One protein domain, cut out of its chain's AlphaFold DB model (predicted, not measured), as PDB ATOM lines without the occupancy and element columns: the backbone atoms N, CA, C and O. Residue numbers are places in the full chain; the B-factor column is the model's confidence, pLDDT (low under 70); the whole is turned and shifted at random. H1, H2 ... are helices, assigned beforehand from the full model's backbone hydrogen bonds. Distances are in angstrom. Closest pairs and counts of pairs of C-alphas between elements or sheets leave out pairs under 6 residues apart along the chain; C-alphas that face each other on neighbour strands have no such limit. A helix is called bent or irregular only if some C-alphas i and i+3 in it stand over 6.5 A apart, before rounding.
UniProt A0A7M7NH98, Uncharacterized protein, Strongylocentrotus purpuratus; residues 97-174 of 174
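AT A GLANCE: This is residues 97 to 174 of the 174 residues of an uncharacterized protein of Strongylocentrotus purpuratus (UniProt A0A7M7NH98). One long straight helix, H2, makes the length of the domain, with a short helix at each end: H1 folds back beside the first part of H2 as a helical hairpin, and H3 turns off from its last residues at nearly a right angle, making an L-shaped corner. From the end of H3, residues 154 to 174, a long stretch with no named element, fold back toward the last part of H2, while residues 119 to 127 in the middle of H2 stand free. The printed part has 78 residues with three named helices, in the order H1, H2, H3, and no named strand; the class is all helix. The whole is extended, with a radius of gyration of the C-alphas of 19.2 A and spans of 55 by 26 by 22 A.

IN THESE COORDINATES: H1 is residues 97 to 106, 14.5 A from first to last C-alpha, and begins with C-alpha 97 at (207.600, 254.917, 178.091). H2 is residues 108 to 140, 33 residues and 48.0 A long, from C-alpha 108 at (211.627, 266.675, 170.106) to C-alpha 140 at (208.325, 218.823, 170.770). H3 is residues 144 to 153, 13.2 A long, and ends with C-alpha 153 at (210.836, 223.377, 150.316). No helix is bent.

HOW THE PARTS SIT: H1 and H2 form a helical hairpin: they touch, with 12 pairs of C-alphas within 8 A. They run opposite ways at a shallow tilt of 23 degrees. Their closest C-alphas are those of Tyr 103 and Ala 111, 4.9 A apart, and H2 touches H1 with residues 110 to 115 alone. H2 and H3 only just touch, only at the corner by their link, with 3 pairs of C-alphas within 8 A. H2 takes part there with residue 138 alone, and the closest C-alphas are those of Asp 138 and Ile 145, 5.8 A apart. The lines of H2 and H3 are about perpendicular, at 77 degrees. H1 and H3 are apart. In H2 and H3 every O i to N i+4 pair is within hydrogen-bond range; in H1 5 of 6 are.

THE WHOLE: The two C-alphas farthest apart are those of Ala 104 and Gly 156, 56.0 A. The first and last printed C-alphas, those of Ala 97 and Leu 174, are 41.1 A apart. The printed part has no cut and ends at residue 174, the chain's last residue. The links from H1 to H2 and from H2 to H3 are tight, with 1 and 3 residues between the helices. The mean pLDDT of the printed part is 74.2; residue 154 and residues 156 to 174 are under 70.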
ATOM      1  N   ALA A  97     206.283 255.560 178.047       73.44
ATOM      2  CA  ALA A  97     207.600 254.917 178.091       73.44
ATOM      3  C   ALA A  97     208.774 255.904 177.868       73.44
ATOM      4  O   ALA A  97     208.640 257.114 178.055       73.44
ATOM      5  N   ALA A  98     209.939 255.390 177.458       76.19
ATOM      6  CA  ALA A  98     211.176 256.160 177.286       76.19
ATOM      7  C   ALA A  98     211.054 257.382 176.350       76.19
ATOM      8  O   ALA A  98     211.815 258.334 176.494       76.19
ATOM      9  N   TYR A  99     210.084 257.389 175.426       78.06
ATOM     10  CA  TYR A  99     209.814 258.528 174.543       78.06
ATOM     11  C   TYR A  99     209.422 259.781 175.329       78.06
ATOM     12  O   TYR A  99     209.961 260.858 175.085       78.06
ATOM     13  N   VAL A 100     208.520 259.645 176.305       79.38
ATOM     14  CA  VAL A 100     208.033 260.786 177.095       79.38
ATOM     15  C   VAL A 100     209.133 261.333 178.006       79.38
ATOM     16  O   VAL A 100     209.264 262.548 178.138       79.38
ATOM     17  N   TYR A 101     209.985 260.463 178.554       81.44
ATOM     18  CA  TYR A 101     211.145 260.885 179.346       81.44
ATOM     19  C   TYR A 101     212.188 261.619 178.487       81.44
ATOM     20  O   TYR A 101     212.670 262.683 178.874       81.44
ATOM     21  N   ALA A 102     212.480 261.115 177.283       79.62
ATOM     22  CA  ALA A 102     213.375 261.786 176.338       79.62
ATOM     23  C   ALA A 102     212.806 263.135 175.863       79.62
ATOM     24  O   ALA A 102     213.547 264.114 175.754       79.62
ATOM     25  N   TYR A 103     211.490 263.213 175.651       76.56
ATOM     26  CA  TYR A 103     210.803 264.448 175.275       76.56
ATOM     27  C   TYR A 103     210.892 265.512 176.373       76.56
ATOM     28  O   TYR A 103     211.192 266.674 176.088       76.56
ATOM     29  N   ALA A 104     210.689 265.112 177.633       74.56
ATOM     30  CA  ALA A 104     210.761 266.011 178.782       74.56
ATOM     31  C   ALA A 104     212.180 266.567 179.010       74.56
ATOM     32  O   ALA A 104     212.340 267.761 179.287       74.56
ATOM     33  N   SER A 105     213.207 265.727 178.852       74.31
ATOM     34  CA  SER A 105     214.591 266.072 179.200       74.31
ATOM     35  C   SER A 105     215.399 266.681 178.048       74.31
ATOM     36  O   SER A 105     216.146 267.635 178.274       74.31
ATOM     37  N   LEU A 106     215.261 266.163 176.820       75.12
ATOM     38  CA  LEU A 106     216.209 266.394 175.713       75.12
ATOM     39  C   LEU A 106     215.594 267.080 174.478       75.12
ATOM     40  O   LEU A 106     216.332 267.668 173.692       75.12
ATOM     41  N   GLY A 107     214.265 267.083 174.330       75.25
ATOM     42  CA  GLY A 107     213.559 267.753 173.229       75.25
ATOM     43  C   GLY A 107     213.064 266.814 172.122       75.25
ATOM     44  O   GLY A 107     213.182 265.592 172.209       75.25
ATOM     45  N   GLU A 108     212.468 267.393 171.078       78.25
ATOM     46  CA  GLU A 108     211.627 266.675 170.106       78.25
ATOM     47  C   GLU A 108     212.419 265.759 169.156       78.25
ATOM     48  O   GLU A 108     212.024 264.612 168.960       78.25
ATOM     49  N   LEU A 109     213.579 266.195 168.643       79.38
ATOM     50  CA  LEU A 109     214.422 265.361 167.770       79.38
ATOM     51  C   LEU A 109     214.939 264.094 168.475       79.38
ATOM     52  O   LEU A 109     214.871 262.996 167.923       79.38
ATOM     53  N   VAL A 110     215.450 264.236 169.701       80.38
ATOM     54  CA  VAL A 110     215.982 263.097 170.468       80.38
ATOM     55  C   VAL A 110     214.853 262.146 170.850       80.38
ATOM     56  O   VAL A 110     214.999 260.933 170.712       80.38
ATOM     57  N   ALA A 111     213.698 262.684 171.252       81.50
ATOM     58  CA  ALA A 111     212.514 261.875 171.503       81.50
ATOM     59  C   ALA A 111     212.072 261.108 170.249       81.50
ATOM     60  O   ALA A 111     211.795 259.917 170.342       81.50
ATOM     61  N   PHE A 112     212.070 261.737 169.070       84.00
ATOM     62  CA  PHE A 112     211.719 261.077 167.811       84.00
ATOM     63  C   PHE A 112     212.642 259.891 167.497       84.00
ATOM     64  O   PHE A 112     212.154 258.795 167.217       84.00
ATOM     65  N   LEU A 113     213.962 260.072 167.620       86.44
ATOM     66  CA  LEU A 113     214.933 258.991 167.410       86.44
ATOM     67  C   LEU A 113     214.742 257.844 168.411       86.44
ATOM     68  O   LEU A 113     214.730 256.676 168.020       86.44
ATOM     69  N   VAL A 114     214.530 258.163 169.692       87.25
ATOM     70  CA  VAL A 114     214.248 257.165 170.737       87.25
ATOM     71  C   VAL A 114     212.936 256.428 170.457       87.25
ATOM     72  O   VAL A 114     212.871 255.210 170.615       87.25
ATOM     73  N   GLY A 115     211.898 257.140 170.013       86.31
ATOM     74  CA  GLY A 115     210.608 256.564 169.642       86.31
ATOM     75  C   GLY A 115     210.727 255.594 168.469       86.31
ATOM     76  O   GLY A 115     210.245 254.464 168.561       86.31
ATOM     77  N   TRP A 116     211.428 255.994 167.406       88.38
ATOM     78  CA  TRP A 116     211.682 255.143 166.244       88.38
ATOM     79  C   TRP A 116     212.487 253.892 166.614       88.38
ATOM     80  O   TRP A 116     212.082 252.774 166.289       88.38
ATOM     81  N   ASN A 117     213.566 254.059 167.384       89.88
ATOM     82  CA  ASN A 117     214.355 252.939 167.895       89.88
ATOM     83  C   ASN A 117     213.507 251.994 168.760       89.88
ATOM     84  O   ASN A 117     213.606 250.777 168.635       89.88
ATOM     85  N   ALA A 118     212.624 252.533 169.601       87.19
ATOM     86  CA  ALA A 118     211.746 251.721 170.432       87.19
ATOM     87  C   ALA A 118     210.718 250.926 169.607       87.19
ATOM     88  O   ALA A 118     210.316 249.840 170.024       87.19
ATOM     89  N   ILE A 119     210.254 251.439 168.463       89.81
ATOM     90  CA  ILE A 119     209.391 250.677 167.547       89.81
ATOM     91  C   ILE A 119     210.192 249.537 166.915       89.81
ATOM     92  O   ILE A 119     209.771 248.385 167.003       89.81
ATOM     93  N   ALA A 120     211.364 249.841 166.350       90.69
ATOM     94  CA  ALA A 120     212.230 248.844 165.725       90.69
ATOM     95  C   ALA A 120     212.615 247.722 166.704       90.69
ATOM     96  O   ALA A 120     212.476 246.544 166.381       90.69
ATOM     97  N   ALA A 121     213.003 248.081 167.931       87.75
ATOM     98  CA  ALA A 121     213.342 247.120 168.975       87.75
ATOM     99  C   ALA A 121     212.170 246.180 169.294       87.75
ATOM    100  O   ALA A 121     212.372 244.974 169.393       87.75
ATOM    101  N   ARG A 122     210.937 246.698 169.386       89.31
ATOM    102  CA  ARG A 122     209.753 245.856 169.620       89.31
ATOM    103  C   ARG A 122     209.504 244.891 168.468       89.31
ATOM    104  O   ARG A 122     209.228 243.728 168.730       89.31
ATOM    105  N   VAL A 123     209.625 245.343 167.219       91.44
ATOM    106  CA  VAL A 123     209.471 244.464 166.046       91.44
ATOM    107  C   VAL A 123     210.492 243.329 166.091       91.44
ATOM    108  O   VAL A 123     210.107 242.169 165.974       91.44
ATOM    109  N   MET A 124     211.764 243.644 166.352       86.88
ATOM    110  CA  MET A 124     212.815 242.634 166.510       86.88
ATOM    111  C   MET A 124     212.478 241.650 167.635       86.88
ATOM    112  O   MET A 124     212.553 240.441 167.436       86.88
ATOM    113  N   SER A 125     212.027 242.141 168.795       85.56
ATOM    114  CA  SER A 125     211.603 241.280 169.904       85.56
ATOM    115  C   SER A 125     210.469 240.326 169.516       85.56
ATOM    116  O   SER A 125     210.530 239.156 169.885       85.56
ATOM    117  N   LEU A 126     209.462 240.776 168.753       87.19
ATOM    118  CA  LEU A 126     208.400 239.886 168.260       87.19
ATOM    119  C   LEU A 126     208.956 238.787 167.343       87.19
ATOM    120  O   LEU A 126     208.551 237.632 167.474       87.19
ATOM    121  N   VAL A 127     209.886 239.132 166.449       85.62
ATOM    122  CA  VAL A 127     210.528 238.166 165.541       85.62
ATOM    123  C   VAL A 127     211.302 237.107 166.332       85.62
ATOM    124  O   VAL A 127     211.105 235.917 166.096       85.62
ATOM    125  N   TYR A 128     212.105 237.508 167.324       81.50
ATOM    126  CA  TYR A 128     212.854 236.562 168.165       81.50
ATOM    127  C   TYR A 128     211.945 235.649 168.993       81.50
ATOM    128  O   TYR A 128     212.223 234.459 169.145       81.50
ATOM    129  N   VAL A 129     210.836 236.178 169.516       83.88
ATOM    130  CA  VAL A 129     209.862 235.363 170.253       83.88
ATOM    131  C   VAL A 129     209.228 234.326 169.327       83.88
ATOM    132  O   VAL A 129     209.176 233.153 169.695       83.88
ATOM    133  N   ALA A 130     208.805 234.723 168.124       85.19
ATOM    134  CA  ALA A 130     208.244 233.804 167.134       85.19
ATOM    135  C   ALA A 130     209.249 232.712 166.728       85.19
ATOM    136  O   ALA A 130     208.889 231.536 166.677       85.19
ATOM    137  N   GLN A 131     210.514 233.086 166.517       79.00
ATOM    138  CA  GLN A 131     211.591 232.150 166.198       79.00
ATOM    139  C   GLN A 131     211.802 231.122 167.320       79.00
ATOM    140  O   GLN A 131     211.830 229.921 167.053       79.00
ATOM    141  N   GLY A 132     211.889 231.577 168.574       80.88
ATOM    142  CA  GLY A 132     212.069 230.686 169.723       80.88
ATOM    143  C   GLY A 132     210.900 229.715 169.906       80.88
ATOM    144  O   GLY A 132     211.119 228.527 170.122       80.88
ATOM    145  N   TRP A 133     209.657 230.186 169.762       82.19
ATOM    146  CA  TRP A 133     208.478 229.314 169.830       82.19
ATOM    147  C   TRP A 133     208.423 228.298 168.689       82.19
ATOM    148  O   TRP A 133     208.074 227.147 168.933       82.19
ATOM    149  N   SER A 134     208.789 228.698 167.470       82.56
ATOM    150  CA  SER A 134     208.849 227.779 166.330       82.56
ATOM    151  C   SER A 134     209.856 226.655 166.566       82.56
ATOM    152  O   SER A 134     209.553 225.506 166.262       82.56
ATOM    153  N   ALA A 135     211.026 226.974 167.130       77.50
ATOM    154  CA  ALA A 135     212.049 225.981 167.447       77.50
ATOM    155  C   ALA A 135     211.577 225.010 168.541       77.50
ATOM    156  O   ALA A 135     211.657 223.800 168.361       77.50
ATOM    157  N   TYR A 136     211.004 225.527 169.635       81.25
ATOM    158  CA  TYR A 136     210.448 224.679 170.696       81.25
ATOM    159  C   TYR A 136     209.325 223.769 170.194       81.25
ATOM    160  O   TYR A 136     209.235 222.615 170.599       81.25
ATOM    161  N   PHE A 137     208.455 224.281 169.328       84.62
ATOM    162  CA  PHE A 137     207.350 223.501 168.785       84.62
ATOM    163  C   PHE A 137     207.831 222.386 167.847       84.62
ATOM    164  O   PHE A 137     207.302 221.278 167.908       84.62
ATOM    165  N   ASP A 138     208.840 222.656 167.014       83.38
ATOM    166  CA  ASP A 138     209.453 221.636 166.157       83.38
ATOM    167  C   ASP A 138     210.150 220.543 166.980       83.38
ATOM    168  O   ASP A 138     209.941 219.359 166.715       83.38
ATOM    169  N   ASP A 139     210.878 220.920 168.035       82.00
ATOM    170  CA  ASP A 139     211.538 219.970 168.941       82.00
ATOM    171  C   ASP A 139     210.528 219.049 169.652       82.00
ATOM    172  O   ASP A 139     210.680 217.828 169.667       82.00
ATOM    173  N   VAL A 140     209.405 219.602 170.132       84.81
ATOM    174  CA  VAL A 140     208.325 218.823 170.770       84.81
ATOM    175  C   VAL A 140     207.680 217.811 169.812       84.81
ATOM    176  O   VAL A 140     207.227 216.751 170.247       84.81
ATOM    177  N   ILE A 141     207.638 218.107 168.509       85.00
ATOM    178  CA  ILE A 141     207.091 217.210 167.474       85.00
ATOM    179  C   ILE A 141     208.194 216.284 166.909       85.00
ATOM    180  O   ILE A 141     207.959 215.475 166.007       85.00
ATOM    181  N   GLY A 142     209.411 216.339 167.453       80.62
ATOM    182  CA  GLY A 142     210.528 215.495 167.036       80.62
ATOM    183  C   GLY A 142     211.093 215.872 165.665       80.62
ATOM    184  O   GLY A 142     211.471 214.989 164.898       80.62
ATOM    185  N   GLY A 143     211.093 217.161 165.317       76.06
ATOM    186  CA  GLY A 143     211.762 217.683 164.120       76.06
ATOM    187  C   GLY A 143     211.028 217.454 162.796       76.06
ATOM    188  O   GLY A 143     211.613 217.633 161.727       76.06
ATOM    189  N   HIS A 144     209.759 217.027 162.824       77.38
ATOM    190  CA  HIS A 144     209.005 216.739 161.597       77.38
ATOM    191  C   HIS A 144     208.778 217.990 160.739       77.38
ATOM    192  O   HIS A 144     208.728 217.876 159.515       77.38
ATOM    193  N   ILE A 145     208.652 219.175 161.348       77.00
ATOM    194  CA  ILE A 145     208.414 220.423 160.611       77.00
ATOM    195  C   ILE A 145     209.703 220.833 159.900       77.00
ATOM    196  O   ILE A 145     209.662 221.195 158.720       77.00
ATOM    197  N   ARG A 146     210.855 220.701 160.566       72.56
ATOM    198  CA  ARG A 146     212.166 220.922 159.945       72.56
ATOM    199  C   ARG A 146     212.427 219.942 158.804       72.56
ATOM    200  O   ARG A 146     212.764 220.379 157.707       72.56
ATOM    201  N   ASN A 147     212.198 218.648 159.027       74.31
ATOM    202  CA  ASN A 147     212.417 217.613 158.010       74.31
ATOM    203  C   ASN A 147     211.518 217.823 156.782       74.31
ATOM    204  O   ASN A 147     212.012 217.822 155.658       74.31
ATOM    205  N   PHE A 148     210.226 218.104 156.993       80.12
ATOM    206  CA  PHE A 148     209.295 218.440 155.911       80.12
ATOM    207  C   PHE A 148     209.739 219.685 155.132       80.12
ATOM    208  O   PHE A 148     209.643 219.723 153.907       80.12
ATOM    209  N   THR A 149     210.253 220.703 155.828       75.62
ATOM    210  CA  THR A 149     210.744 221.930 155.186       75.62
ATOM    211  C   THR A 149     211.984 221.656 154.332       75.62
ATOM    212  O   THR A 149     212.041 222.098 153.186       75.62
ATOM    213  N   ILE A 150     212.951 220.888 154.834       73.25
ATOM    214  CA  ILE A 150     214.168 220.541 154.082       73.25
ATOM    215  C   ILE A 150     213.830 219.702 152.845       73.25
ATOM    216  O   ILE A 150     214.322 219.970 151.749       73.25
ATOM    217  N   GLU A 151     212.948 218.717 152.994       76.06
ATOM    218  CA  GLU A 151     212.612 217.788 151.916       76.06
ATOM    219  C   GLU A 151     211.725 218.432 150.839       76.06
ATOM    220  O   GLU A 151     211.997 218.299 149.645       76.06
ATOM    221  N   PHE A 152     210.680 219.166 151.240       77.00
ATOM    222  CA  PHE A 152     209.680 219.690 150.304       77.00
ATOM    223  C   PHE A 152     209.984 221.109 149.808       77.00
ATOM    224  O   PHE A 152     209.685 221.432 148.659       77.00
ATOM    225  N   VAL A 153     210.561 221.968 150.656       74.12
ATOM    226  CA  VAL A 153     210.836 223.377 150.316       74.12
ATOM    227  C   VAL A 153     212.267 223.558 149.820       74.12
ATOM    228  O   VAL A 153     212.470 224.282 148.848       74.12
ATOM    229  N   LEU A 154     213.243 222.890 150.445       69.38
ATOM    230  CA  LEU A 154     214.666 223.037 150.103       69.38
ATOM    231  C   LEU A 154     215.209 221.933 149.191       69.38
ATOM    232  O   LEU A 154     216.391 221.942 148.864       69.38
ATOM    233  N   GLN A 155     214.354 221.003 148.746       73.00
ATOM    234  CA  GLN A 155     214.713 219.911 147.830       73.00
ATOM    235  C   GLN A 155     215.948 219.107 148.290       73.00
ATOM    236  O   GLN A 155     216.678 218.560 147.465       73.00
ATOM    237  N   GLY A 156     216.165 219.017 149.607       63.62
ATOM    238  CA  GLY A 156     217.279 218.287 150.209       63.62
ATOM    239  C   GLY A 156     218.563 219.089 150.447       63.62
ATOM    240  O   GLY A 156     219.511 218.505 150.967       63.62
ATOM    241  N   GLU A 157     218.618 220.386 150.126       65.25
ATOM    242  CA  GLU A 157     219.723 221.254 150.563       65.25
ATOM    243  C   GLU A 157     219.434 221.888 151.933       65.25
ATOM    244  O   GLU A 157     218.291 222.187 152.282       65.25
ATOM    245  N   GLU A 158     220.475 222.078 152.746       64.75
ATOM    246  CA  GLU A 158     220.339 222.796 154.015       64.75
ATOM    247  C   GLU A 158     220.129 224.297 153.764       64.75
ATOM    248  O   GLU A 158     220.625 224.869 152.793       64.75
ATOM    249  N   TRP A 159     219.362 224.951 154.641       66.00
ATOM    250  CA  TRP A 159     219.119 226.390 154.554       66.00
ATOM    251  C   TRP A 159     220.413 227.161 154.833       66.00
ATOM    252  O   TRP A 159     220.756 227.381 155.993       66.00
ATOM    253  N   ASP A 160     221.093 227.609 153.779       60.75
ATOM    254  CA  ASP A 160     222.281 228.459 153.874       60.75
ATOM    255  C   ASP A 160     222.009 229.805 153.183       60.75
ATOM    256  O   ASP A 160     222.333 230.043 152.018       60.75
ATOM    257  N   ALA A 161     221.289 230.687 153.884       62.94
ATOM    258  CA  ALA A 161     220.952 232.017 153.387       62.94
ATOM    259  C   ALA A 161     221.844 233.064 154.075       62.94
ATOM    260  O   ALA A 161     221.505 233.519 155.161       62.94
ATOM    261  N   PRO A 162     222.930 233.548 153.448       57.41
ATOM    262  CA  PRO A 162     223.865 234.481 154.091       57.41
ATOM    263  C   PRO A 162     223.272 235.867 154.417       57.41
ATOM    264  O   PRO A 162     223.893 236.648 155.133       57.41
ATOM    265  N   LEU A 163     222.089 236.198 153.882       54.44
ATOM    266  CA  LEU A 163     221.407 237.485 154.090       54.44
ATOM    267  C   LEU A 163     220.202 237.402 155.044       54.44
ATOM    268  O   LEU A 163     219.741 238.429 155.542       54.44
ATOM    269  N   LEU A 164     219.662 236.202 155.268       57.88
ATOM    270  CA  LEU A 164     218.557 235.962 156.194       57.88
ATOM    271  C   LEU A 164     219.128 235.290 157.441       57.88
ATOM    272  O   LEU A 164     220.096 234.548 157.361       57.88
ATOM    273  N   THR A 165     218.543 235.539 158.609       56.09
ATOM    274  CA  THR A 165     218.895 234.744 159.789       56.09
ATOM    275  C   THR A 165     218.677 233.276 159.451       56.09
ATOM    276  O   THR A 165     217.603 232.931 158.946       56.09
ATOM    277  N   ASN A 166     219.679 232.435 159.719       57.47
ATOM    278  CA  ASN A 166     219.531 230.990 159.613       57.47
ATOM    279  C   ASN A 166     218.230 230.573 160.296       57.47
ATOM    280  O   ASN A 166     217.838 231.155 161.321       57.47
ATOM    281  N   PHE A 167     217.551 229.583 159.714       51.97
ATOM    282  CA  PHE A 167     216.504 228.876 160.435       51.97
ATOM    283  C   PHE A 167     217.086 228.556 161.820       51.97
ATOM    284  O   PHE A 167     218.241 228.113 161.884       51.97
ATOM    285  N   PRO A 168     216.390 228.882 162.928       52.62
ATOM    286  CA  PRO A 168     216.924 228.520 164.233       52.62
ATOM    287  C   PRO A 168     217.241 227.020 164.165       52.62
ATOM    288  O   PRO A 168     216.499 226.293 163.510       52.62
ATOM    289  N   ILE A 169     218.312 226.563 164.813       48.31
ATOM    290  CA  ILE A 169     218.786 225.161 164.845       48.31
ATOM    291  C   ILE A 169     219.904 224.777 163.830       48.31
ATOM    292  O   ILE A 169     220.055 223.597 163.526       48.31
ATOM    293  N   SER A 170     220.761 225.690 163.343       43.44
ATOM    294  CA  SER A 170     222.073 225.266 162.781       43.44
ATOM    295  C   SER A 170     223.193 225.134 163.821       43.44
ATOM    296  O   SER A 170     224.285 224.692 163.477       43.44
ATOM    297  N   GLN A 171     222.932 225.444 165.096       41.88
ATOM    298  CA  GLN A 171     223.806 224.988 166.176       41.88
ATOM    299  C   GLN A 171     223.237 223.669 166.712       41.88
ATOM    300  O   GLN A 171     222.111 223.668 167.222       41.88
ATOM    301  N   PRO A 172     223.949 222.539 166.560       32.81
ATOM    302  CA  PRO A 172     223.556 221.297 167.195       32.81
ATOM    303  C   PRO A 172     223.588 221.521 168.708       32.81
ATOM    304  O   PRO A 172     224.650 221.680 169.308       32.81
ATOM    305  N   VAL A 173     222.415 221.529 169.339       42.72
ATOM    306  CA  VAL A 173     222.343 221.150 170.747       42.72
ATOM    307  C   VAL A 173     222.752 219.680 170.748       42.72
ATOM    308  O   VAL A 173     221.998 218.862 170.233       42.72
ATOM    309  N   LEU A 174     224.000 219.431 171.163       32.75
ATOM    310  CA  LEU A 174     224.691 218.133 171.229       32.75
ATOM    311  C   LEU A 174     223.774 216.902 171.237       32.75
ATOM    312  O   LEU A 174     222.921 216.816 172.150       32.75
TER     313      LEU A 174